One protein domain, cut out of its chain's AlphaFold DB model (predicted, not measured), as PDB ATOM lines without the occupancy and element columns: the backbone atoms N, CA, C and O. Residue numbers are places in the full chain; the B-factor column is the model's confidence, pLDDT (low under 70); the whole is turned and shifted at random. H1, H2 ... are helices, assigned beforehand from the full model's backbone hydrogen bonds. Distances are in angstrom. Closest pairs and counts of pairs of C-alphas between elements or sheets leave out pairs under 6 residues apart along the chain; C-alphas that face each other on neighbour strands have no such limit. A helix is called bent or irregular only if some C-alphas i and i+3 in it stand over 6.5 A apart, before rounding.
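Overview. This is residues 246 to 254, 331 to 452 and 467 to 527 of the 527 residues of an uncharacterized protein of Ogataea polymorpha (UniProt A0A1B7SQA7). Three helical rods, H3, H5a and H6, stand side by side in a row and run the same way; H4 packs on H5a, and the long arm H5b crosses over H6. H2 lies beside H3 at one end of the row, while H7 and H8 pack on H6 near the other. Small H1 touches the end of H5a. The printed part has 192 residues with eight named helices, H1 to H8 in order, and no named strand, an all-helix class in which H2, H3, H4 and H5a form an up-and-down bundle, each running against the one before. It is compact, with a radius of gyration of the C-alphas of 17.1 A and spans of 57 by 40 by 23 A.

Arrangement. The longest helix and hub is H5, residues 400 to 452, assigned as one helix by its hydrogen bonds but bent: C-alphas 416 and 419 are 9.4 A apart. Its arms H5a, residues 400 to 416, and H5b, residues 419 to 452, stand at a steep tilt of 58 degrees. H5a touches H3, residues 356 to 373, at a shallow tilt of 10 degrees; their closest C-alphas, Asn 367 and Val 409, are 5.0 A apart. H5a touches H6, residues 467 to 487, at a shallow tilt of 17 degrees, closest at C-alphas His 411 and Leu 479, 5.2 A. H4, residues 377 to 395, makes a hairpin with H5a, closest at C-alphas Val 395 and Ala 403, 4.3 A. H2, residues 334 to 350, makes a hairpin with H3, closest at C-alphas Ser 347 and Ala 362, 5.0 A. H5b touches H6 at a steep tilt of 51 degrees, closest at C-alphas Val 419 and Leu 487, 5.8 A. H7, residues 493 to 503, makes a hairpin with H6, closest at C-alphas Ala 477 and Ala 503, 4.7 A. H8, residues 511 to 526, is about perpendicular to H7 at 77 degrees, and they touch, closest at C-alphas Ala 500 and Ile 520, 6.4 A. H1, residues 246 to 251, only just touches H5a, with 3 pairs of C-alphas within 8 A, closest at Glu 249 and Tyr 416, 5.9 A. Every O i to N i+4 pair is within hydrogen-bond range in H1, H2, H5a, H6 and H7, against 12 of 14 in H3, 11 of 15 in H4, 26 of 30 in H5b and 7 of 12 in H8.

Along the chain. H5b measures 38.8 A, H6 29.4 A and H5a 24.6 A. H1 begins at C-alpha 246 (369.194, 334.294, 303.166), and H8 ends at C-alpha 526 (336.633, 337.318, 295.664).

Size, cuts and confidence. C-alphas Lys 335 and Glu 452 are farthest apart, 57.9 A. Residues 255 to 330 and 453 to 466 are not printed, with C-alpha gaps of 18.4 A and 23.4 A. Of the links printed whole, none is long. Mean pLDDT of the printed part is 81.5; residues 246 to 254 and 506 to 513 are among those under 70.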
ATOM      1  N   LYS A 246     369.730 333.442 304.235       61.78
ATOM      2  CA  LYS A 246     369.194 334.294 303.166       61.78
ATOM      3  C   LYS A 246     370.237 334.648 302.106       61.78
ATOM      4  O   LYS A 246     369.881 334.752 300.939       61.78
ATOM      5  N   ASP A 247     371.503 334.780 302.492       62.34
ATOM      6  CA  ASP A 247     372.589 335.109 301.566       62.34
ATOM      7  C   ASP A 247     372.887 333.905 300.659       62.34
ATOM      8  O   ASP A 247     373.023 334.053 299.449       62.34
ATOM      9  N   ILE A 248     372.875 332.685 301.214       63.59
ATOM     10  CA  ILE A 248     372.998 331.430 300.442       63.59
ATOM     11  C   ILE A 248     371.799 331.251 299.498       63.59
ATOM     12  O   ILE A 248     371.943 330.781 298.366       63.59
ATOM     13  N   GLU A 249     370.606 331.639 299.953       63.34
ATOM     14  CA  GLU A 249     369.386 331.621 299.147       63.34
ATOM     15  C   GLU A 249     369.479 332.575 297.943       63.34
ATOM     16  O   GLU A 249     369.067 332.198 296.848       63.34
ATOM     17  N   GLN A 250     370.045 333.774 298.137       61.56
ATOM     18  CA  GLN A 250     370.226 334.807 297.108       61.56
ATOM     19  C   GLN A 250     371.354 334.480 296.123       61.56
ATOM     20  O   GLN A 250     371.165 334.613 294.917       61.56
ATOM     21  N   ILE A 251     372.491 333.950 296.590       60.12
ATOM     22  CA  ILE A 251     373.585 333.492 295.708       60.12
ATOM     23  C   ILE A 251     373.067 332.457 294.694       60.12
ATOM     24  O   ILE A 251     373.491 332.412 293.538       60.12
ATOM     25  N   ASN A 252     372.104 331.630 295.105       58.56
ATOM     26  CA  ASN A 252     371.480 330.650 294.228       58.56
ATOM     27  C   ASN A 252     370.419 331.241 293.274       58.56
ATOM     28  O   ASN A 252     370.105 330.583 292.271       58.56
ATOM     29  N   GLU A 253     369.882 332.440 293.546       56.78
ATOM     30  CA  GLU A 253     368.929 333.168 292.686       56.78
ATOM     31  C   GLU A 253     369.590 333.771 291.443       56.78
ATOM     32  O   GLU A 253     368.952 333.800 290.390       56.78
ATOM     33  N   ASP A 254     370.863 334.168 291.511       51.50
ATOM     34  CA  ASP A 254     371.587 334.828 290.407       51.50
ATOM     35  C   ASP A 254     371.720 333.963 289.134       51.50
ATOM     36  O   ASP A 254     372.068 334.452 288.059       51.50
ATOM     37  N   PRO A 331     382.467 327.718 301.767       71.94
ATOM     38  CA  PRO A 331     383.238 328.021 302.976       71.94
ATOM     39  C   PRO A 331     383.576 326.771 303.808       71.94
ATOM     40  O   PRO A 331     384.420 326.834 304.697       71.94
ATOM     41  N   ILE A 332     382.923 325.638 303.538       80.75
ATOM     42  CA  ILE A 332     383.151 324.363 304.224       80.75
ATOM     43  C   ILE A 332     384.343 323.661 303.576       80.75
ATOM     44  O   ILE A 332     384.508 323.720 302.360       80.75
ATOM     45  N   SER A 333     385.173 322.960 304.351       81.62
ATOM     46  CA  SER A 333     386.263 322.180 303.755       81.62
ATOM     47  C   SER A 333     385.725 320.999 302.919       81.62
ATOM     48  O   SER A 333     384.706 320.398 303.280       81.62
ATOM     49  N   PRO A 334     386.422 320.573 301.847       83.31
ATOM     50  CA  PRO A 334     386.007 319.418 301.044       83.31
ATOM     51  C   PRO A 334     385.811 318.127 301.849       83.31
ATOM     52  O   PRO A 334     384.925 317.331 301.535       83.31
ATOM     53  N   LYS A 335     386.612 317.928 302.904       82.88
ATOM     54  CA  LYS A 335     386.501 316.770 303.804       82.88
ATOM     55  C   LYS A 335     385.194 316.798 304.596       82.88
ATOM     56  O   LYS A 335     384.437 315.834 304.548       82.88
ATOM     57  N   GLN A 336     384.890 317.922 305.245       83.88
ATOM     58  CA  GLN A 336     383.635 318.103 305.985       83.88
ATOM     59  C   GLN A 336     382.419 317.964 305.062       83.88
ATOM     60  O   GLN A 336     381.449 317.307 305.423       83.88
ATOM     61  N   TYR A 337     382.483 318.516 303.845       88.00
ATOM     62  CA  TYR A 337     381.410 318.351 302.863       88.00
ATOM     63  C   TYR A 337     381.183 316.877 302.505       88.00
ATOM     64  O   TYR A 337     380.038 316.439 302.424       88.00
ATOM     65  N   LYS A 338     382.255 316.096 302.311       88.19
ATOM     66  CA  LYS A 338     382.152 314.660 302.026       88.19
ATOM     67  C   LYS A 338     381.461 313.911 303.168       88.19
ATOM     68  O   LYS A 338     380.516 313.178 302.899       88.19
ATOM     69  N   VAL A 339     381.861 314.162 304.417       87.25
ATOM     70  CA  VAL A 339     381.216 313.564 305.599       87.25
ATOM     71  C   VAL A 339     379.733 313.938 305.657       87.25
ATOM     72  O   VAL A 339     378.880 313.068 305.798       87.25
ATOM     73  N   LEU A 340     379.385 315.215 305.469       90.12
ATOM     74  CA  LEU A 340     377.987 315.666 305.457       90.12
ATOM     75  C   LEU A 340     377.168 315.032 304.322       90.12
ATOM     76  O   LEU A 340     375.995 314.708 304.516       90.12
ATOM     77  N   ALA A 341     377.772 314.835 303.149       90.25
ATOM     78  CA  ALA A 341     377.138 314.153 302.027       90.25
ATOM     79  C   ALA A 341     376.926 312.654 302.309       90.25
ATOM     80  O   ALA A 341     375.873 312.117 301.964       90.25
ATOM     81  N   GLU A 342     377.868 311.985 302.976       90.50
ATOM     82  CA  GLU A 342     377.708 310.598 303.430       90.50
ATOM     83  C   GLU A 342     376.587 310.489 304.473       90.50
ATOM     84  O   GLU A 342     375.668 309.685 304.307       90.50
ATOM     85  N   ILE A 343     376.572 311.372 305.483       92.19
ATOM     86  CA  ILE A 343     375.479 311.465 306.464       92.19
ATOM     87  C   ILE A 343     374.133 311.656 305.750       92.19
ATOM     88  O   ILE A 343     373.142 311.009 306.105       92.19
ATOM     89  N   PHE A 344     374.079 312.508 304.724       92.81
ATOM     90  CA  PHE A 344     372.873 312.729 303.930       92.81
ATOM     91  C   PHE A 344     372.400 311.447 303.227       92.81
ATOM     92  O   PHE A 344     371.225 311.095 303.330       92.81
ATOM     93  N   GLN A 345     373.297 310.731 302.545       91.12
ATOM     94  CA  GLN A 345     372.968 309.488 301.833       91.12
ATOM     95  C   GLN A 345     372.470 308.395 302.788       91.12
ATOM     96  O   GLN A 345     371.474 307.719 302.507       91.12
ATOM     97  N   TYR A 346     373.110 308.250 303.949       89.94
ATOM     98  CA  TYR A 346     372.651 307.324 304.982       89.94
ATOM     99  C   TYR A 346     371.285 307.734 305.541       89.94
ATOM    100  O   TYR A 346     370.396 306.890 305.677       89.94
ATOM    101  N   SER A 347     371.069 309.026 305.790       91.00
ATOM    102  CA  SER A 347     369.766 309.546 306.217       91.00
ATOM    103  C   SER A 347     368.676 309.238 305.192       91.00
ATOM    104  O   SER A 347     367.612 308.747 305.564       91.00
ATOM    105  N   GLU A 348     368.955 309.438 303.900       91.19
ATOM    106  CA  GLU A 348     368.033 309.107 302.809       91.19
ATOM    107  C   GLU A 348     367.652 307.618 302.823       91.19
ATOM    108  O   GLU A 348     366.469 307.270 302.734       91.19
ATOM    109  N   ARG A 349     368.638 306.727 302.980       89.31
ATOM    110  CA  ARG A 349     368.402 305.279 303.052       89.31
ATOM    111  C   ARG A 349     367.544 304.907 304.264       89.31
ATOM    112  O   ARG A 349     366.606 304.118 304.129       89.31
ATOM    113  N   LEU A 350     367.828 305.484 305.433       87.62
ATOM    114  CA  LEU A 350     367.106 305.199 306.677       87.62
ATOM    115  C   LEU A 350     365.749 305.912 306.788       87.62
ATOM    116  O   LEU A 350     364.940 305.522 307.631       87.62
ATOM    117  N   CYS A 351     365.412 306.867 305.913       86.75
ATOM    118  CA  CYS A 351     364.054 307.419 305.851       86.75
ATOM    119  C   CYS A 351     362.990 306.343 305.591       86.75
ATOM    120  O   CYS A 351     361.857 306.497 306.029       86.75
ATOM    121  N   LYS A 352     363.335 305.250 304.894       86.56
ATOM    122  CA  LYS A 352     362.424 304.126 304.597       86.56
ATOM    123  C   LYS A 352     362.420 303.049 305.690       86.56
ATOM    124  O   LYS A 352     361.972 301.927 305.456       86.56
ATOM    125  N   HIS A 353     362.946 303.359 306.872       86.31
ATOM    126  CA  HIS A 353     363.039 302.413 307.974       86.31
ATOM    127  C   HIS A 353     361.656 302.055 308.553       86.31
ATOM    128  O   HIS A 353     360.713 302.842 308.517       86.31
ATOM    129  N   ARG A 354     361.527 300.861 309.157       84.81
ATOM    130  CA  ARG A 354     360.263 300.377 309.755       84.81
ATOM    131  C   ARG A 354     359.763 301.270 310.898       84.81
ATOM    132  O   ARG A 354     358.566 301.326 311.167       84.81
ATOM    133  N   SER A 355     360.677 301.934 311.604       87.94
ATOM    134  CA  SER A 355     360.332 302.850 312.693       87.94
ATOM    135  C   SER A 355     360.001 304.243 312.158       87.94
ATOM    136  O   SER A 355     360.859 304.928 311.596       87.94
ATOM    137  N   VAL A 356     358.776 304.702 312.427       88.62
ATOM    138  CA  VAL A 356     358.319 306.073 312.132       88.62
ATOM    139  C   VAL A 356     359.191 307.119 312.837       88.62
ATOM    140  O   VAL A 356     359.424 308.190 312.285       88.62
ATOM    141  N   LYS A 357     359.708 306.815 314.037       88.75
ATOM    142  CA  LYS A 357     360.585 307.731 314.787       88.75
ATOM    143  C   LYS A 357     361.909 307.969 314.066       88.75
ATOM    144  O   LYS A 357     362.253 309.117 313.819       88.75
ATOM    145  N   VAL A 358     362.593 306.892 313.674       88.88
ATOM    146  CA  VAL A 358     363.861 306.961 312.925       88.88
ATOM    147  C   VAL A 358     363.652 307.694 311.603       88.88
ATOM    148  O   VAL A 358     364.411 308.595 311.273       88.88
ATOM    149  N   SER A 359     362.560 307.385 310.899       90.94
ATOM    150  CA  SER A 359     362.207 308.050 309.640       90.94
ATOM    151  C   SER A 359     361.993 309.560 309.821       90.94
ATOM    152  O   SER A 359     362.463 310.358 309.012       90.94
ATOM    153  N   ALA A 360     361.323 309.971 310.903       90.12
ATOM    154  CA  ALA A 360     361.111 311.382 311.222       90.12
ATOM    155  C   ALA A 360     362.413 312.108 311.598       90.12
ATOM    156  O   ALA A 360     362.598 313.252 311.183       90.12
ATOM    157  N   ILE A 361     363.305 311.454 312.353       91.31
ATOM    158  CA  ILE A 361     364.626 311.996 312.712       91.31
ATOM    159  C   ILE A 361     365.487 312.155 311.458       91.31
ATOM    160  O   ILE A 361     366.030 313.232 311.239       91.31
ATOM    161  N   ALA A 362     365.532 311.142 310.590       92.75
ATOM    162  CA  ALA A 362     366.270 311.191 309.333       92.75
ATOM    163  C   ALA A 362     365.780 312.331 308.419       92.75
ATOM    164  O   ALA A 362     366.589 313.103 307.912       92.75
ATOM    165  N   LEU A 363     364.459 312.507 308.268       92.12
ATOM    166  CA  LEU A 363     363.894 313.640 307.517       92.12
ATOM    167  C   LEU A 363     364.245 314.995 308.154       92.12
ATOM    168  O   LEU A 363     364.535 315.953 307.442       92.12
ATOM    169  N   GLY A 364     364.229 315.082 309.488       91.62
ATOM    170  CA  GLY A 364     364.642 316.286 310.211       91.62
ATOM    171  C   GLY A 364     366.116 316.634 309.980       91.62
ATOM    172  O   GLY A 364     366.440 317.796 309.740       91.62
ATOM    173  N   LEU A 365     366.985 315.623 309.978       92.50
ATOM    174  CA  LEU A 365     368.415 315.767 309.720       92.50
ATOM    175  C   LEU A 365     368.688 316.209 308.274       92.50
ATOM    176  O   LEU A 365     369.425 317.164 308.046       92.50
ATOM    177  N   ILE A 366     368.015 315.590 307.296       93.19
ATOM    178  CA  ILE A 366     368.052 316.000 305.880       93.19
ATOM    179  C   ILE A 366     367.666 317.475 305.732       93.19
ATOM    180  O   ILE A 366     368.343 318.225 305.032       93.19
ATOM    181  N   ASN A 367     366.611 317.913 306.424       91.75
ATOM    182  CA  ASN A 367     366.160 319.301 306.380       91.75
ATOM    183  C   ASN A 367     367.219 320.294 306.894       91.75
ATOM    184  O   ASN A 367     367.336 321.390 306.349       91.75
ATOM    185  N   LYS A 368     367.997 319.916 307.921       90.25
ATOM    186  CA  LYS A 368     369.135 320.708 308.419       90.25
ATOM    187  C   LYS A 368     370.329 320.696 307.452       90.25
ATOM    188  O   LYS A 368     371.010 321.707 307.322       90.25
ATOM    189  N   LEU A 369     370.576 319.576 306.768       90.69
ATOM    190  CA  LEU A 369     371.717 319.397 305.859       90.69
ATOM    191  C   LEU A 369     371.564 320.123 304.520       90.69
ATOM    192  O   LEU A 369     372.559 320.593 303.975       90.69
ATOM    193  N   ILE A 370     370.343 320.218 303.983       90.19
ATOM    194  CA  ILE A 370     370.075 320.829 302.668       90.19
ATOM    195  C   ILE A 370     370.706 322.228 302.534       90.19
ATOM    196  O   ILE A 370     371.482 322.423 301.599       90.19
ATOM    197  N   PRO A 371     370.448 323.182 303.450       86.56
ATOM    198  CA  PRO A 371     371.061 324.507 303.394       86.56
ATOM    199  C   PRO A 371     372.598 324.503 303.408       86.56
ATOM    200  O   PRO A 371     373.232 325.331 302.760       86.56
ATOM    201  N   ILE A 372     373.200 323.572 304.154       86.44
ATOM    202  CA  ILE A 372     374.654 323.469 304.334       86.44
ATOM    203  C   ILE A 372     375.298 322.925 303.055       86.44
ATOM    204  O   ILE A 372     376.291 323.467 302.569       86.44
ATOM    205  N   LEU A 373     374.701 321.889 302.463       86.00
ATOM    206  CA  LEU A 373     375.162 321.306 301.202       86.00
ATOM    207  C   LEU A 373     374.922 322.242 300.009       86.00
ATOM    208  O   LEU A 373     375.703 322.232 299.063       86.00
ATOM    209  N   ALA A 374     373.906 323.108 300.074       84.69
ATOM    210  CA  ALA A 374     373.622 324.107 299.043       84.69
ATOM    211  C   ALA A 374     374.729 325.165 298.861       84.69
ATOM    212  O   ALA A 374     374.679 325.931 297.897       84.69
ATOM    213  N   THR A 375     375.729 325.201 299.750       82.81
ATOM    214  CA  THR A 375     376.929 326.035 299.591       82.81
ATOM    215  C   THR A 375     377.763 325.659 298.361       82.81
ATOM    216  O   THR A 375     378.374 326.538 297.763       82.81
ATOM    217  N   GLU A 376     377.756 324.386 297.947       83.56
ATOM    218  CA  GLU A 376     378.467 323.895 296.759       83.56
ATOM    219  C   GLU A 376     377.453 323.390 295.717       83.56
ATOM    220  O   GLU A 376     377.095 322.209 295.653       83.56
ATOM    221  N   LYS A 377     376.960 324.303 294.872       78.56
ATOM    222  CA  LYS A 377     375.829 324.033 293.966       78.56
ATOM    223  C   LYS A 377     376.050 322.853 293.013       78.56
ATOM    224  O   LYS A 377     375.122 322.079 292.781       78.56
ATOM    225  N   THR A 378     377.253 322.699 292.456       82.44
ATOM    226  CA  THR A 378     377.567 321.649 291.467       82.44
ATOM    227  C   THR A 378     377.365 320.247 292.037       82.44
ATOM    228  O   THR A 378     376.731 319.405 291.402       82.44
ATOM    229  N   LYS A 379     377.831 320.017 293.269       84.69
ATOM    230  CA  LYS A 379     377.715 318.734 293.973       84.69
ATOM    231  C   LYS A 379     376.361 318.554 294.659       84.69
ATOM    232  O   LYS A 379     375.945 317.422 294.893       84.69
ATOM    233  N   PHE A 380     375.653 319.642 294.954       88.12
ATOM    234  CA  PHE A 380     374.336 319.612 295.586       88.12
ATOM    235  C   PHE A 380     373.211 319.140 294.646       88.12
ATOM    236  O   PHE A 380     372.352 318.363 295.062       88.12
ATOM    237  N   LEU A 381     373.200 319.552 293.371       87.69
ATOM    238  CA  LEU A 381     372.097 319.225 292.447       87.69
ATOM    239  C   LEU A 381     371.862 317.711 292.232       87.69
ATOM    240  O   LEU A 381     370.699 317.292 292.251       87.69
ATOM    241  N   PRO A 382     372.897 316.859 292.076       88.81
ATOM    242  CA  PRO A 382     372.707 315.408 292.027       88.81
ATOM    243  C   PRO A 382     372.072 314.841 293.306       88.81
ATOM    244  O   PRO A 382     371.191 313.985 293.230       88.81
ATOM    245  N   ILE A 383     372.459 315.363 294.477       88.00
ATOM    246  CA  ILE A 383     371.909 314.959 295.781       88.00
ATOM    247  C   ILE A 383     370.415 315.308 295.852       88.00
ATOM    248  O   ILE A 383     369.591 314.463 296.204       88.00
ATOM    249  N   VAL A 384     370.043 316.519 295.424       88.88
ATOM    250  CA  VAL A 384     368.641 316.953 295.300       88.88
ATOM    251  C   VAL A 384     367.843 316.026 294.382       88.88
ATOM    252  O   VAL A 384     366.702 315.662 294.684       88.88
ATOM    253  N   ALA A 385     368.430 315.636 293.248       89.25
ATOM    254  CA  ALA A 385     367.770 314.761 292.291       89.25
ATOM    255  C   ALA A 385     367.475 313.369 292.873       89.25
ATOM    256  O   ALA A 385     366.416 312.823 292.542       89.25
ATOM    257  N   SER A 386     368.372 312.851 293.726       89.44
ATOM    258  CA  SER A 386     368.257 311.566 294.435       89.44
ATOM    259  C   SER A 386     367.150 311.580 295.487       89.44
ATOM    260  O   SER A 386     366.251 310.746 295.431       89.44
ATOM    261  N   ILE A 387     367.144 312.576 296.384       90.44
ATOM    262  CA  ILE A 387     366.204 312.616 297.517       90.44
ATOM    263  C   ILE A 387     364.765 312.944 297.110       90.44
ATOM    264  O   ILE A 387     363.813 312.557 297.796       90.44
ATOM    265  N   TRP A 388     364.577 313.664 295.999       91.38
ATOM    266  CA  TRP A 388     363.269 314.186 295.598       91.38
ATOM    267  C   TRP A 388     362.146 313.130 295.562       91.38
ATOM    268  O   TRP A 388     361.102 313.376 296.169       91.38
ATOM    269  N   PRO A 389     362.298 311.959 294.906       90.62
ATOM    270  CA  PRO A 389     361.246 310.943 294.856       90.62
ATOM    271  C   PRO A 389     360.886 310.419 296.251       90.62
ATOM    272  O   PRO A 389     359.709 310.219 296.555       90.62
ATOM    273  N   THR A 390     361.891 310.242 297.113       89.56
ATOM    274  CA  THR A 390     361.709 309.803 298.498       89.56
ATOM    275  C   THR A 390     360.905 310.850 299.275       89.56
ATOM    276  O   THR A 390     359.847 310.519 299.813       89.56
ATOM    277  N   ALA A 391     361.318 312.121 299.250       89.62
ATOM    278  CA  ALA A 391     360.602 313.215 299.910       89.62
ATOM    279  C   ALA A 391     359.156 313.358 299.396       89.62
ATOM    280  O   ALA A 391     358.221 313.370 300.194       89.62
ATOM    281  N   ALA A 392     358.959 313.366 298.072       89.19
ATOM    282  CA  ALA A 392     357.647 313.442 297.431       89.19
ATOM    283  C   ALA A 392     356.698 312.326 297.902       89.19
ATOM    284  O   ALA A 392     355.540 312.593 298.236       89.19
ATOM    285  N   SER A 393     357.200 311.089 297.999       89.62
ATOM    286  CA  SER A 393     356.411 309.947 298.473       89.62
ATOM    287  C   SER A 393     355.945 310.105 299.928       89.62
ATOM    288  O   SER A 393     354.789 309.804 300.242       89.62
ATOM    289  N   PHE A 394     356.788 310.659 300.809       86.75
ATOM    290  CA  PHE A 394     356.443 310.874 302.215       86.75
ATOM    291  C   PHE A 394     355.407 311.976 302.426       86.75
ATOM    292  O   PHE A 394     354.576 311.850 303.324       86.75
ATOM    293  N   VAL A 395     355.379 313.012 301.582       85.88
ATOM    294  CA  VAL A 395     354.310 314.025 301.658       85.88
ATOM    295  C   VAL A 395     352.947 313.403 301.327       85.88
ATOM    296  O   VAL A 395     351.918 313.741 301.921       85.88
ATOM    297  N   THR A 396     352.922 312.420 300.425       82.38
ATOM    298  CA  THR A 396     351.705 311.666 300.103       82.38
ATOM    299  C   THR A 396     351.357 310.560 301.102       82.38
ATOM    300  O   THR A 396     350.243 310.055 301.028       82.38
ATOM    301  N   ASN A 397     352.181 310.294 302.118       83.00
ATOM    302  CA  ASN A 397     351.925 309.264 303.134       83.00
ATOM    303  C   ASN A 397     350.797 309.642 304.128       83.00
ATOM    304  O   ASN A 397     350.558 310.824 304.386       83.00
ATOM    305  N   ASP A 398     350.103 308.650 304.686       78.75
ATOM    306  CA  ASP A 398     348.954 308.838 305.586       78.75
ATOM    307  C   ASP A 398     349.365 309.344 306.978       78.75
ATOM    308  O   ASP A 398     348.588 310.025 307.650       78.75
ATOM    309  N   ASP A 399     350.604 309.076 307.399       85.69
ATOM    310  CA  ASP A 399     351.118 309.519 308.693       85.69
ATOM    311  C   ASP A 399     351.357 311.042 308.723       85.69
ATOM    312  O   ASP A 399     352.309 311.537 308.106       85.69
ATOM    313  N   PRO A 400     350.592 311.820 309.518       83.00
ATOM    314  CA  PRO A 400     350.666 313.282 309.498       83.00
ATOM    315  C   PRO A 400     352.017 313.822 309.983       83.00
ATOM    316  O   PRO A 400     352.439 314.897 309.566       83.00
ATOM    317  N   LYS A 401     352.720 313.079 310.851       84.06
ATOM    318  CA  LYS A 401     354.055 313.455 311.345       84.06
ATOM    319  C   LYS A 401     355.109 313.374 310.242       84.06
ATOM    320  O   LYS A 401     355.892 314.303 310.091       84.06
ATOM    321  N   LEU A 402     355.103 312.283 309.475       87.25
ATOM    322  CA  LEU A 402     356.032 312.096 308.361       87.25
ATOM    323  C   LEU A 402     355.705 313.057 307.222       87.25
ATOM    324  O   LEU A 402     356.619 313.663 306.674       87.25
ATOM    325  N   ALA A 403     354.418 313.262 306.932       88.56
ATOM    326  CA  ALA A 403     353.985 314.231 305.935       88.56
ATOM    327  C   ALA A 403     354.430 315.658 306.293       88.56
ATOM    328  O   ALA A 403     354.951 316.359 305.432       88.56
ATOM    329  N   PHE A 404     354.293 316.074 307.558       87.38
ATOM    330  CA  PHE A 404     354.771 317.379 308.030       87.38
ATOM    331  C   PHE A 404     356.292 317.527 307.878       87.38
ATOM    332  O   PHE A 404     356.753 318.515 307.308       87.38
ATOM    333  N   SER A 405     357.075 316.543 308.338       88.50
ATOM    334  CA  SER A 405     358.538 316.583 308.203       88.50
ATOM    335  C   SER A 405     358.980 316.597 306.736       88.50
ATOM    336  O   SER A 405     359.849 317.380 306.364       88.50
ATOM    337  N   ALA A 406     358.356 315.779 305.885       91.12
ATOM    338  CA  ALA A 406     358.659 315.727 304.458       91.12
ATOM    339  C   ALA A 406     358.278 317.022 303.732       91.12
ATOM    340  O   ALA A 406     359.006 317.460 302.848       91.12
ATOM    341  N   LEU A 407     357.176 317.666 304.120       90.00
ATOM    342  CA  LEU A 407     356.767 318.953 303.566       90.00
ATOM    343  C   LEU A 407     357.801 320.048 303.867       90.00
ATOM    344  O   LEU A 407     358.116 320.843 302.985       90.00
ATOM    345  N   GLY A 408     358.387 320.023 305.070       89.38
ATOM    346  CA  GLY A 408     359.528 320.867 305.433       89.38
ATOM    347  C   GLY A 408     360.763 320.608 304.561       89.38
ATOM    348  O   GLY A 408     361.359 321.558 304.058       89.38
ATOM    349  N   VAL A 409     361.088 319.336 304.299       90.88
ATOM    350  CA  VAL A 409     362.181 318.949 303.385       90.88
ATOM    351  C   VAL A 409     361.921 319.433 301.956       90.88
ATOM    352  O   VAL A 409     362.808 319.992 301.324       90.88
ATOM    353  N   VAL A 410     360.709 319.263 301.418       91.50
ATOM    354  CA  VAL A 410     360.383 319.752 300.064       91.50
ATOM    355  C   VAL A 410     360.477 321.277 300.004       91.50
ATOM    356  O   VAL A 410     360.987 321.819 299.025       91.50
ATOM    357  N   HIS A 411     360.041 321.969 301.058       89.75
ATOM    358  CA  HIS A 411     360.179 323.417 301.168       89.75
ATOM    359  C   HIS A 411     361.638 323.869 301.094       89.75
ATOM    360  O   HIS A 411     361.954 324.745 300.290       89.75
ATOM    361  N   THR A 412     362.530 323.254 301.874       88.62
ATOM    362  CA  THR A 412     363.957 323.595 301.827       88.62
ATOM    363  C   THR A 412     364.593 323.190 300.497       88.62
ATOM    364  O   THR A 412     365.348 323.961 299.916       88.62
ATOM    365  N   LEU A 413     364.241 322.042 299.918       89.75
ATOM    366  CA  LEU A 413     364.732 321.672 298.585       89.75
ATOM    367  C   LEU A 413     364.381 322.724 297.525       89.75
ATOM    368  O   LEU A 413     365.238 323.076 296.721       89.75
ATOM    369  N   ILE A 414     363.158 323.257 297.532       87.31
ATOM    370  CA  ILE A 414     362.740 324.288 296.572       87.31
ATOM    371  C   ILE A 414     363.467 325.611 296.822       87.31
ATOM    372  O   ILE A 414     363.875 326.248 295.853       87.31
ATOM    373  N   SER A 415     363.663 326.009 298.085       85.12
ATOM    374  CA  SER A 415     364.329 327.278 298.407       85.12
ATOM    375  C   SER A 415     365.790 327.324 297.952       85.12
ATOM    376  O   SER A 415     366.280 328.400 297.625       85.12
ATOM    377  N   TYR A 416     366.481 326.175 297.913       83.38
ATOM    378  CA  TYR A 416     367.902 326.106 297.544       83.38
ATOM    379  C   TYR A 416     368.161 325.566 296.126       83.38
ATOM    380  O   TYR A 416     369.105 326.003 295.472       83.38
ATOM    381  N   ALA A 417     367.345 324.639 295.610       80.69
ATOM    382  CA  ALA A 417     367.536 324.078 294.265       80.69
ATOM    383  C   ALA A 417     366.879 324.911 293.147       80.69
ATOM    384  O   ALA A 417     367.181 324.694 291.968       80.69
ATOM    385  N   ASN A 418     366.011 325.871 293.496       78.69
ATOM    386  CA  ASN A 418     365.352 326.800 292.573       78.69
ATOM    387  C   ASN A 418     364.771 326.080 291.334       78.69
ATOM    388  O   ASN A 418     364.120 325.037 291.444       78.69
ATOM    389  N   VAL A 419     365.014 326.625 290.136       80.00
ATOM    390  CA  VAL A 419     364.392 326.213 288.866       80.00
ATOM    391  C   VAL A 419     364.613 324.735 288.519       80.00
ATOM    392  O   VAL A 419     363.778 324.155 287.820       80.00
ATOM    393  N   PHE A 420     365.660 324.090 289.045       82.25
ATOM    394  CA  PHE A 420     365.955 322.676 288.789       82.25
ATOM    395  C   PHE A 420     364.770 321.748 289.106       82.25
ATOM    396  O   PHE A 420     364.540 320.758 288.411       82.25
ATOM    397  N   LEU A 421     363.978 322.084 290.128       83.62
ATOM    398  CA  LEU A 421     362.851 321.268 290.579       83.62
ATOM    399  C   LEU A 421     361.500 321.663 289.967       83.62
ATOM    400  O   LEU A 421     360.503 321.031 290.302       83.62
ATOM    401  N   THR A 422     361.438 322.642 289.055       83.19
ATOM    402  CA  THR A 422     360.165 323.215 288.563       83.19
ATOM    403  C   THR A 422     359.187 322.151 288.055       83.19
ATOM    404  O   THR A 422     358.064 322.061 288.551       83.19
ATOM    405  N   ASN A 423     359.608 321.307 287.104       85.06
ATOM    406  CA  ASN A 423     358.731 320.288 286.510       85.06
ATOM    407  C   ASN A 423     358.269 319.270 287.556       85.06
ATOM    408  O   ASN A 423     357.082 318.972 287.665       85.06
ATOM    409  N   ARG A 424     359.209 318.800 288.380       86.25
ATOM    410  CA  ARG A 424     358.939 317.817 289.432       86.25
ATOM    411  C   ARG A 424     357.973 318.369 290.485       86.25
ATOM    412  O   ARG A 424     357.087 317.659 290.956       86.25
ATOM    413  N   PHE A 425     358.127 319.642 290.837       87.56
ATOM    414  CA  PHE A 425     357.241 320.333 291.759       87.56
ATOM    415  C   PHE A 425     355.839 320.520 291.178       87.56
ATOM    416  O   PHE A 425     354.870 320.337 291.909       87.56
ATOM    417  N   CYS A 426     355.699 320.813 289.882       86.06
ATOM    418  CA  CYS A 426     354.382 320.929 289.250       86.06
ATOM    419  C   CYS A 426     353.576 319.625 289.356       86.06
ATOM    420  O   CYS A 426     352.379 319.660 289.651       86.06
ATOM    421  N   ASP A 427     354.230 318.474 289.181       87.12
ATOM    422  CA  ASP A 427     353.592 317.165 289.351       87.12
ATOM    423  C   ASP A 427     353.177 316.922 290.808       87.12
ATOM    424  O   ASP A 427     352.053 316.490 291.083       87.12
ATOM    425  N   LEU A 428     354.054 317.264 291.756       87.31
ATOM    426  CA  LEU A 428     353.767 317.161 293.185       87.31
ATOM    427  C   LEU A 428     352.601 318.072 293.592       87.31
ATOM    428  O   LEU A 428     351.696 317.625 294.290       87.31
ATOM    429  N   ALA A 429     352.589 319.329 293.150       85.44
ATOM    430  CA  ALA A 429     351.580 320.319 293.517       85.44
ATOM    431  C   ALA A 429     350.163 319.826 293.197       85.44
ATOM    432  O   ALA A 429     349.282 319.871 294.060       85.44
ATOM    433  N   LYS A 430     349.964 319.245 292.007       86.69
ATOM    434  CA  LYS A 430     348.688 318.631 291.604       86.69
ATOM    435  C   LYS A 430     348.253 317.520 292.568       86.69
ATOM    436  O   LYS A 430     347.079 317.439 292.936       86.69
ATOM    437  N   LEU A 431     349.191 316.679 293.013       86.44
ATOM    438  CA  LEU A 431     348.921 315.620 293.992       86.44
ATOM    439  C   LEU A 431     348.586 316.184 295.379       86.44
ATOM    440  O   LEU A 431     347.661 315.690 296.026       86.44
ATOM    441  N   LEU A 432     349.291 317.229 295.821       85.62
ATOM    442  CA  LEU A 432     349.065 317.872 297.119       85.62
ATOM    443  C   LEU A 432     347.678 318.491 297.209       85.62
ATOM    444  O   LEU A 432     346.958 318.236 298.174       85.62
ATOM    445  N   ILE A 433     347.282 319.253 296.191       83.06
ATOM    446  CA  ILE A 433     345.966 319.897 296.140       83.06
ATOM    447  C   ILE A 433     344.864 318.840 296.181       83.06
ATOM    448  O   ILE A 433     343.908 318.968 296.945       83.06
ATOM    449  N   LYS A 434     345.023 317.746 295.424       86.44
ATOM    450  CA  LYS A 434     344.062 316.639 295.425       86.44
ATOM    451  C   LYS A 434     343.966 315.958 296.792       86.44
ATOM    452  O   LYS A 434     342.858 315.701 297.258       86.44
ATOM    453  N   LYS A 435     345.103 315.666 297.430       83.56
ATOM    454  CA  LYS A 435     345.155 314.976 298.728       83.56
ATOM    455  C   LYS A 435     344.588 315.835 299.860       83.56
ATOM    456  O   LYS A 435     343.795 315.349 300.658       83.56
ATOM    457  N   TYR A 436     344.975 317.107 299.926       83.12
ATOM    458  CA  TYR A 436     344.603 318.010 301.017       83.12
ATOM    459  C   TYR A 436     343.338 318.832 300.735       83.12
ATOM    460  O   TYR A 436     342.999 319.710 301.523       83.12
ATOM    461  N   HIS A 437     342.594 318.528 299.668       82.81
ATOM    462  CA  HIS A 437     341.406 319.280 299.239       82.81
ATOM    463  C   HIS A 437     340.379 319.530 300.350       82.81
ATOM    464  O   HIS A 437     339.866 320.638 300.505       82.81
ATOM    465  N   GLU A 438     340.069 318.509 301.151       80.88
ATOM    466  CA  GLU A 438     339.108 318.647 302.253       80.88
ATOM    467  C   GLU A 438     339.607 319.605 303.338       80.88
ATOM    468  O   GLU A 438     338.838 320.395 303.886       80.88
ATOM    469  N   LEU A 439     340.905 319.557 303.625       79.69
ATOM    470  CA  LEU A 439     341.562 320.410 304.604       79.69
ATOM    471  C   LEU A 439     341.653 321.855 304.089       79.69
ATOM    472  O   LEU A 439     341.291 322.779 304.818       79.69
ATOM    473  N   LEU A 440     341.986 322.051 302.810       79.88
ATOM    474  CA  LEU A 440     341.952 323.359 302.147       79.88
ATOM    475  C   LEU A 440     340.560 324.000 302.243       79.88
ATOM    476  O   LEU A 440     340.438 325.142 302.680       79.88
ATOM    477  N   LYS A 441     339.491 323.246 301.958       80.88
ATOM    478  CA  LYS A 441     338.101 323.726 302.097       80.88
ATOM    479  C   LYS A 441     337.733 324.108 303.532       80.88
ATOM    480  O   LYS A 441     337.052 325.114 303.757       80.88
ATOM    481  N   LYS A 442     338.157 323.320 304.528       80.50
ATOM    482  CA  LYS A 442     337.933 323.647 305.949       80.50
ATOM    483  C   LYS A 442     338.597 324.979 306.313       80.50
ATOM    484  O   LYS A 442     337.959 325.817 306.948       80.50
ATOM    485  N   HIS A 443     339.834 325.203 305.876       77.62
ATOM    486  CA  HIS A 443     340.550 326.451 306.146       77.62
ATOM    487  C   HIS A 443     340.002 327.640 305.344       77.62
ATOM    488  O   HIS A 443     339.871 328.726 305.901       77.62
ATOM    489  N   GLU A 444     339.565 327.438 304.099       77.62
ATOM    490  CA  GLU A 444     338.910 328.471 303.287       77.62
ATOM    491  C   GLU A 444     337.593 328.946 303.928       77.62
ATOM    492  O   GLU A 444     337.341 330.145 304.065       77.62
ATOM    493  N   THR A 445     336.753 328.016 304.392       77.25
ATOM    494  CA  THR A 445     335.505 328.369 305.093       77.25
ATOM    495  C   THR A 445     335.768 329.053 306.435       77.25
ATOM    496  O   THR A 445     335.038 329.975 306.808       77.25
ATOM    497  N   ALA A 446     336.820 328.654 307.156       75.69
ATOM    498  CA  ALA A 446     337.251 329.332 308.373       75.69
ATOM    499  C   ALA A 446     337.762 330.757 308.088       75.69
ATOM    500  O   ALA A 446     337.418 331.678 308.830       75.69
ATOM    501  N   TYR A 447     338.522 330.954 307.008       73.88
ATOM    502  CA  TYR A 447     339.019 332.261 306.574       73.88
ATOM    503  C   TYR A 447     337.871 333.219 306.229       73.88
ATOM    504  O   TYR A 447     337.798 334.313 306.794       73.88
ATOM    505  N   LYS A 448     336.898 332.777 305.417       76.25
ATOM    506  CA  LYS A 448     335.695 333.569 305.085       76.25
ATOM    507  C   LYS A 448     334.916 333.981 306.336       76.25
ATOM    508  O   LYS A 448     334.620 335.159 306.527       76.25
ATOM    509  N   ARG A 449     334.705 333.049 307.276       71.88
ATOM    510  CA  ARG A 449     334.050 333.341 308.568       71.88
ATOM    511  C   ARG A 449     334.813 334.356 309.422       71.88
ATOM    512  O   ARG A 449     334.170 335.153 310.105       71.88
ATOM    513  N   ARG A 450     336.154 334.324 309.427       70.69
ATOM    514  CA  ARG A 450     336.991 335.309 310.143       70.69
ATOM    515  C   ARG A 450     336.871 336.695 309.516       70.69
ATOM    516  O   ARG A 450     336.779 337.680 310.243       70.69
ATOM    517  N   ARG A 451     336.824 336.772 308.185       68.31
ATOM    518  CA  ARG A 451     336.679 338.032 307.451       68.31
ATOM    519  C   ARG A 451     335.305 338.672 307.649       68.31
ATOM    520  O   ARG A 451     335.232 339.873 307.896       68.31
ATOM    521  N   GLU A 452     334.242 337.873 307.619       69.62
ATOM    522  CA  GLU A 452     332.871 338.322 307.897       69.62
ATOM    523  C   GLU A 452     332.689 338.779 309.358       69.62
ATOM    524  O   GLU A 452     331.942 339.716 309.628       69.62
ATOM    525  N   ASN A 467     345.547 320.706 315.975       66.94
ATOM    526  CA  ASN A 467     346.842 321.362 315.818       66.94
ATOM    527  C   ASN A 467     347.663 320.782 314.661       66.94
ATOM    528  O   ASN A 467     348.359 321.535 313.992       66.94
ATOM    529  N   PHE A 468     347.606 319.469 314.409       71.06
ATOM    530  CA  PHE A 468     348.420 318.859 313.350       71.06
ATOM    531  C   PHE A 468     347.884 319.175 311.953       71.06
ATOM    532  O   PHE A 468     348.672 319.543 311.090       71.06
ATOM    533  N   GLU A 469     346.564 319.117 311.747       77.81
ATOM    534  CA  GLU A 469     345.946 319.532 310.476       77.81
ATOM    535  C   GLU A 469     346.257 321.004 310.165       77.81
ATOM    536  O   GLU A 469     346.706 321.321 309.066       77.81
ATOM    537  N   SER A 470     346.122 321.887 311.163       79.69
ATOM    538  CA  SER A 470     346.444 323.311 311.007       79.69
ATOM    539  C   SER A 470     347.929 323.535 310.698       79.69
ATOM    540  O   SER A 470     348.257 324.302 309.804       79.69
ATOM    541  N   ARG A 471     348.839 322.818 311.371       82.25
ATOM    542  CA  ARG A 471     350.288 322.903 311.112       82.25
ATOM    543  C   ARG A 471     350.674 322.411 309.718       82.25
ATOM    544  O   ARG A 471     351.561 322.991 309.100       82.25
ATOM    545  N   ILE A 472     350.031 321.353 309.223       83.56
ATOM    546  CA  ILE A 472     350.241 320.860 307.854       83.56
ATOM    547  C   ILE A 472     349.750 321.902 306.847       83.56
ATOM    548  O   ILE A 472     350.459 322.181 305.886       83.56
ATOM    549  N   PHE A 473     348.580 322.508 307.082       84.06
ATOM    550  CA  PHE A 473     348.081 323.601 306.247       84.06
ATOM    551  C   PHE A 473     349.064 324.774 306.197       84.06
ATOM    552  O   PHE A 473     349.404 325.239 305.115       84.06
ATOM    553  N   GLU A 474     349.537 325.231 307.358       84.62
ATOM    554  CA  GLU A 474     350.486 326.342 307.461       84.62
ATOM    555  C   GLU A 474     351.774 326.045 306.687       84.62
ATOM    556  O   GLU A 474     352.192 326.856 305.868       84.62
ATOM    557  N   GLN A 475     352.366 324.862 306.869       84.62
ATOM    558  CA  GLN A 475     353.554 324.460 306.110       84.62
ATOM    559  C   GLN A 475     353.289 324.356 304.606       84.62
ATOM    560  O   GLN A 475     354.148 324.720 303.807       84.62
ATOM    561  N   LEU A 476     352.101 323.902 304.202       85.69
ATOM    562  CA  LEU A 476     351.744 323.788 302.790       85.69
ATOM    563  C   LEU A 476     351.567 325.173 302.167       85.69
ATOM    564  O   LEU A 476     352.033 325.409 301.059       85.69
ATOM    565  N   ALA A 477     350.967 326.116 302.888       83.88
ATOM    566  CA  ALA A 477     350.850 327.492 302.432       83.88
ATOM    567  C   ALA A 477     352.215 328.197 302.352       83.88
ATOM    568  O   ALA A 477     352.461 328.927 301.391       83.88
ATOM    569  N   ILE A 478     353.120 327.934 303.304       85.69
ATOM    570  CA  ILE A 478     354.510 328.410 303.258       85.69
ATOM    571  C   ILE A 478     355.226 327.836 302.028       85.69
ATOM    572  O   ILE A 478     355.817 328.601 301.271       85.69
ATOM    573  N   LEU A 479     355.113 326.526 301.773       85.88
ATOM    574  CA  LEU A 479     355.633 325.876 300.563       85.88
ATOM    575  C   LEU A 479     355.102 326.541 299.288       85.88
ATOM    576  O   LEU A 479     355.864 326.851 298.377       85.88
ATOM    577  N   CYS A 480     353.791 326.755 299.214       84.44
ATOM    578  CA  CYS A 480     353.158 327.395 298.070       84.44
ATOM    579  C   CYS A 480     353.682 328.823 297.865       84.44
ATOM    580  O   CYS A 480     353.989 329.208 296.738       84.44
ATOM    581  N   LYS A 481     353.844 329.595 298.946       82.94
ATOM    582  CA  LYS A 481     354.423 330.942 298.906       82.94
ATOM    583  C   LYS A 481     355.868 330.924 298.404       82.94
ATOM    584  O   LYS A 481     356.194 331.688 297.499       82.94
ATOM    585  N   THR A 482     356.726 330.062 298.947       83.44
ATOM    586  CA  THR A 482     358.132 329.999 298.521       83.44
ATOM    587  C   THR A 482     358.278 329.499 297.094       83.44
ATOM    588  O   THR A 482     359.087 330.042 296.345       83.44
ATOM    589  N   ALA A 483     357.438 328.558 296.665       83.50
ATOM    590  CA  ALA A 483     357.379 328.137 295.272       83.50
ATOM    591  C   ALA A 483     356.985 329.289 294.332       83.50
ATOM    592  O   ALA A 483     357.638 329.478 293.309       83.50
ATOM    593  N   LEU A 484     355.973 330.095 294.677       80.12
ATOM    594  CA  LEU A 484     355.585 331.265 293.873       80.12
ATOM    595  C   LEU A 484     356.703 332.315 293.801       80.12
ATOM    596  O   LEU A 484     356.920 332.892 292.739       80.12
ATOM    597  N   LEU A 485     357.435 332.525 294.898       79.56
ATOM    598  CA  LEU A 485     358.562 333.460 294.943       79.56
ATOM    599  C   LEU A 485     359.760 332.978 294.110       79.56
ATOM    600  O   LEU A 485     360.292 333.742 293.308       79.56
ATOM    601  N   LYS A 486     360.177 331.717 294.273       76.75
ATOM    602  CA  LYS A 486     361.423 331.190 293.688       76.75
ATOM    603  C   LYS A 486     361.267 330.639 292.279       76.75
ATOM    604  O   LYS A 486     362.141 330.832 291.438       76.75
ATOM    605  N   LEU A 487     360.165 329.940 292.020       76.81
ATOM    606  CA  LEU A 487     359.897 329.269 290.746       76.81
ATOM    607  C   LEU A 487     358.967 330.095 289.845       76.81
ATOM    608  O   LEU A 487     358.673 329.693 288.724       76.81
ATOM    609  N   GLY A 488     358.466 331.240 290.319       67.56
ATOM    610  CA  GLY A 488     357.295 331.905 289.748       67.56
ATOM    611  C   GLY A 488     357.338 332.183 288.243       67.56
ATOM    612  O   GLY A 488     356.305 332.079 287.588       67.56
ATOM    613  N   ARG A 489     358.515 332.474 287.673       71.00
ATOM    614  CA  ARG A 489     358.682 332.728 286.227       71.00
ATOM    615  C   ARG A 489     358.695 331.460 285.369       71.00
ATOM    616  O   ARG A 489     358.443 331.546 284.173       71.00
ATOM    617  N   THR A 490     359.012 330.306 285.953       75.12
ATOM    618  CA  THR A 490     359.111 329.019 285.251       75.12
ATOM    619  C   THR A 490     357.879 328.137 285.453       75.12
ATOM    620  O   THR A 490     357.750 327.114 284.781       75.12
ATOM    621  N   LEU A 491     356.954 328.524 286.341       79.50
ATOM    622  CA  LEU A 491     355.714 327.784 286.565       79.50
ATOM    623  C   LEU A 491     354.710 327.947 285.412       79.50
ATOM    624  O   LEU A 491     354.453 329.067 284.968       79.50
ATOM    625  N   PRO A 492     354.030 326.860 285.003       83.56
ATOM    626  CA  PRO A 492     352.820 326.953 284.198       83.56
ATOM    627  C   PRO A 492     351.729 327.751 284.926       83.56
ATOM    628  O   PRO A 492     351.493 327.547 286.119       83.56
ATOM    629  N   LEU A 493     351.007 328.598 284.185       79.38
ATOM    630  CA  LEU A 493     349.974 329.485 284.736       79.38
ATOM    631  C   LEU A 493     348.885 328.730 285.516       79.38
ATOM    632  O   LEU A 493     348.464 329.185 286.572       79.38
ATOM    633  N   GLU A 494     348.452 327.565 285.029       82.19
ATOM    634  CA  GLU A 494     347.439 326.733 285.695       82.19
ATOM    635  C   GLU A 494     347.891 326.307 287.101       82.19
ATOM    636  O   GLU A 494     347.183 326.509 288.083       82.19
ATOM    637  N   THR A 495     349.124 325.809 287.217       81.69
ATOM    638  CA  THR A 495     349.697 325.384 288.502       81.69
ATOM    639  C   THR A 495     349.964 326.576 289.421       81.69
ATOM    640  O   THR A 495     349.759 326.473 290.629       81.69
ATOM    641  N   ALA A 496     350.363 327.726 288.872       81.19
ATOM    642  CA  ALA A 496     350.537 328.951 289.648       81.19
ATOM    643  C   ALA A 496     349.213 329.450 290.251       81.19
ATOM    644  O   ALA A 496     349.183 329.822 291.422       81.19
ATOM    645  N   LEU A 497     348.113 329.404 289.491       81.75
ATOM    646  CA  LEU A 497     346.778 329.768 289.982       81.75
ATOM    647  C   LEU A 497     346.303 328.831 291.097       81.75
ATOM    648  O   LEU A 497     345.792 329.301 292.116       81.75
ATOM    649  N   ASP A 498     346.503 327.525 290.932       81.56
ATOM    650  CA  ASP A 498     346.119 326.540 291.940       81.56
ATOM    651  C   ASP A 498     346.906 326.729 293.247       81.56
ATOM    652  O   ASP A 498     346.332 326.739 294.337       81.56
ATOM    653  N   ILE A 499     348.216 326.953 293.157       83.19
ATOM    654  CA  ILE A 499     349.086 327.206 294.314       83.19
ATOM    655  C   ILE A 499     348.750 328.551 294.972       83.19
ATOM    656  O   ILE A 499     348.690 328.638 296.202       83.19
ATOM    657  N   ALA A 500     348.461 329.587 294.180       80.88
ATOM    658  CA  ALA A 500     348.014 330.885 294.682       80.88
ATOM    659  C   ALA A 500     346.680 330.782 295.435       80.88
ATOM    660  O   ALA A 500     346.516 331.432 296.468       80.88
ATOM    661  N   SER A 501     345.766 329.909 294.986       77.75
ATOM    662  CA  SER A 501     344.497 329.629 295.672       77.75
ATOM    663  C   SER A 501     344.680 329.023 297.072       77.75
ATOM    664  O   SER A 501     343.800 329.127 297.921       77.75
ATOM    665  N   VAL A 502     345.829 328.409 297.344       79.56
ATOM    666  CA  VAL A 502     346.149 327.882 298.672       79.56
ATOM    667  C   VAL A 502     346.892 328.914 299.511       79.56
ATOM    668  O   VAL A 502     346.598 329.090 300.694       79.56
ATOM    669  N   ALA A 503     347.835 329.626 298.896       78.88
ATOM    670  CA  ALA A 503     348.712 330.537 299.611       78.88
ATOM    671  C   ALA A 503     347.997 331.801 300.128       78.88
ATOM    672  O   ALA A 503     348.353 332.273 301.206       78.88
ATOM    673  N   TYR A 504     346.972 332.322 299.431       77.62
ATOM    674  CA  TYR A 504     346.317 333.597 299.799       77.62
ATOM    675  C   TYR A 504     345.658 333.600 301.188       77.62
ATOM    676  O   TYR A 504     345.403 334.664 301.746       77.62
ATOM    677  N   ILE A 505     345.340 332.419 301.725       72.81
ATOM    678  CA  ILE A 505     344.687 332.248 303.030       72.81
ATOM    679  C   ILE A 505     345.672 332.500 304.185       72.81
ATOM    680  O   ILE A 505     345.248 332.774 305.309       72.81
ATOM    681  N   TYR A 506     346.977 332.367 303.926       69.25
ATOM    682  CA  TYR A 506     348.015 332.366 304.953       69.25
ATOM    683  C   TYR A 506     348.625 333.744 305.220       69.25
ATOM    684  O   TYR A 506     348.831 334.084 306.382       69.25
ATOM    685  N   ASP A 507     348.903 334.532 304.179       69.81
ATOM    686  CA  ASP A 507     349.523 335.854 304.317       69.81
ATOM    687  C   ASP A 507     348.559 336.964 303.886       69.81
ATOM    688  O   ASP A 507     348.059 336.983 302.757       69.81
ATOM    689  N   ASP A 508     348.300 337.906 304.793       62.06
ATOM    690  CA  ASP A 508     347.426 339.050 304.540       62.06
ATOM    691  C   ASP A 508     348.111 340.118 303.673       62.06
ATOM    692  O   ASP A 508     347.404 340.865 302.991       62.06
ATOM    693  N   ASP A 509     349.444 340.137 303.584       67.06
ATOM    694  CA  ASP A 509     350.188 341.064 302.726       67.06
ATOM    695  C   ASP A 509     350.360 340.493 301.306       67.06
ATOM    696  O   ASP A 509     350.760 339.346 301.098       67.06
ATOM    697  N   GLU A 510     349.978 341.281 300.307       64.81
ATOM    698  CA  GLU A 510     349.959 340.898 298.890       64.81
ATOM    699  C   GLU A 510     351.332 341.056 298.231       64.81
ATOM    700  O   GLU A 510     351.648 340.341 297.281       64.81
ATOM    701  N   THR A 511     352.183 341.924 298.784       63.09
ATOM    702  CA  THR A 511     353.514 342.227 298.239       63.09
ATOM    703  C   THR A 511     354.500 341.067 298.407       63.09
ATOM    704  O   THR A 511     355.484 340.954 297.675       63.09
ATOM    705  N   HIS A 512     354.211 340.139 299.321       68.44
ATOM    706  CA  HIS A 512     355.054 338.984 299.621       68.44
ATOM    707  C   HIS A 512     355.007 337.852 298.579       68.44
ATOM    708  O   HIS A 512     355.577 336.789 298.828       68.44
ATOM    709  N   TYR A 513     354.343 338.050 297.438       65.75
ATOM    710  CA  TYR A 513     354.202 337.047 296.376       65.75
ATOM    711  C   TYR A 513     354.798 337.471 295.027       65.75
ATOM    712  O   TYR A 513     354.572 336.802 294.015       65.75
ATOM    713  N   ALA A 514     355.595 338.546 295.026       71.06
ATOM    714  CA  ALA A 514     356.350 339.051 293.882       71.06
ATOM    715  C   ALA A 514     355.517 339.124 292.587       71.06
ATOM    716  O   ALA A 514     354.697 340.018 292.445       71.06
ATOM    717  N   TYR A 515     355.715 338.191 291.648       67.56
ATOM    718  CA  TYR A 515     355.102 338.205 290.311       67.56
ATOM    719  C   TYR A 515     353.585 337.922 290.290       67.56
ATOM    720  O   TYR A 515     352.934 338.157 289.277       67.56
ATOM    721  N   TYR A 516     353.020 337.384 291.376       72.38
ATOM    722  CA  TYR A 516     351.610 336.972 291.452       72.38
ATOM    723  C   TYR A 516     350.783 337.801 292.449       72.38
ATOM    724  O   TYR A 516     349.722 337.357 292.896       72.38
ATOM    725  N   ASP A 517     351.251 338.999 292.795       73.12
ATOM    726  CA  ASP A 517     350.559 339.946 293.676       73.12
ATOM    727  C   ASP A 517     349.131 340.268 293.186       73.12
ATOM    728  O   ASP A 517     348.172 340.134 293.948       73.12
ATOM    729  N   GLU A 518     348.951 340.558 291.893       71.12
ATOM    730  CA  GLU A 518     347.642 340.850 291.289       71.12
ATOM    731  C   GLU A 518     346.667 339.663 291.370       71.12
ATOM    732  O   GLU A 518     345.466 339.827 291.614       71.12
ATOM    733  N   VAL A 519     347.182 338.442 291.197       74.62
ATOM    734  CA  VAL A 519     346.395 337.203 291.272       74.62
ATOM    735  C   VAL A 519     345.901 336.976 292.699       74.62
ATOM    736  O   VAL A 519     344.742 336.612 292.919       74.62
ATOM    737  N   ILE A 520     346.761 337.223 293.685       75.50
ATOM    738  CA  ILE A 520     346.429 337.041 295.098       75.50
ATOM    739  C   ILE A 520     345.480 338.133 295.581       75.50
ATOM    740  O   ILE A 520     344.514 337.811 296.275       75.50
ATOM    741  N   TYR A 521     345.662 339.377 295.133       73.75
ATOM    742  CA  TYR A 521     344.683 340.447 295.327       73.75
ATOM    743  C   TYR A 521     343.309 340.058 294.765       73.75
ATOM    744  O   TYR A 521     342.285 340.227 295.431       73.75
ATOM    745  N   TYR A 522     343.254 339.466 293.566       75.62
ATOM    746  CA  TYR A 522     341.993 339.005 292.983       75.62
ATOM    747  C   TYR A 522     341.317 337.913 293.828       75.62
ATOM    748  O   TYR A 522     340.119 338.016 294.118       75.62
ATOM    749  N   PHE A 523     342.062 336.897 294.277       74.56
ATOM    750  CA  PHE A 523     341.517 335.858 295.160       74.56
ATOM    751  C   PHE A 523     341.037 336.435 296.494       74.56
ATOM    752  O   PHE A 523     339.925 336.124 296.926       74.56
ATOM    753  N   LYS A 524     341.805 337.352 297.095       74.12
ATOM    754  CA  LYS A 524     341.404 338.079 298.302       74.12
ATOM    755  C   LYS A 524     340.190 338.967 298.067       74.12
ATOM    756  O   LYS A 524     339.392 339.132 298.974       74.12
ATOM    757  N   LYS A 525     339.988 339.561 296.898       74.44
ATOM    758  CA  LYS A 525     338.783 340.365 296.637       74.44
ATOM    759  C   LYS A 525     337.534 339.496 296.452       74.44
ATOM    760  O   LYS A 525     336.432 339.939 296.765       74.44
ATOM    761  N   LYS A 526     337.710 338.281 295.927       73.00
ATOM    762  CA  LYS A 526     336.633 337.318 295.664       73.00
ATOM    763  C   LYS A 526     336.180 336.552 296.918       73.00
ATOM    764  O   LYS A 526     335.018 336.152 296.973       73.00
ATOM    765  N   ALA A 527     337.091 336.305 297.860       62.09
ATOM    766  CA  ALA A 527     336.849 335.594 299.120       62.09
ATOM    767  C   ALA A 527     336.270 336.502 300.209       62.09
ATOM    768  O   ALA A 527     335.343 336.026 300.898       62.09
TER     769      ALA A 527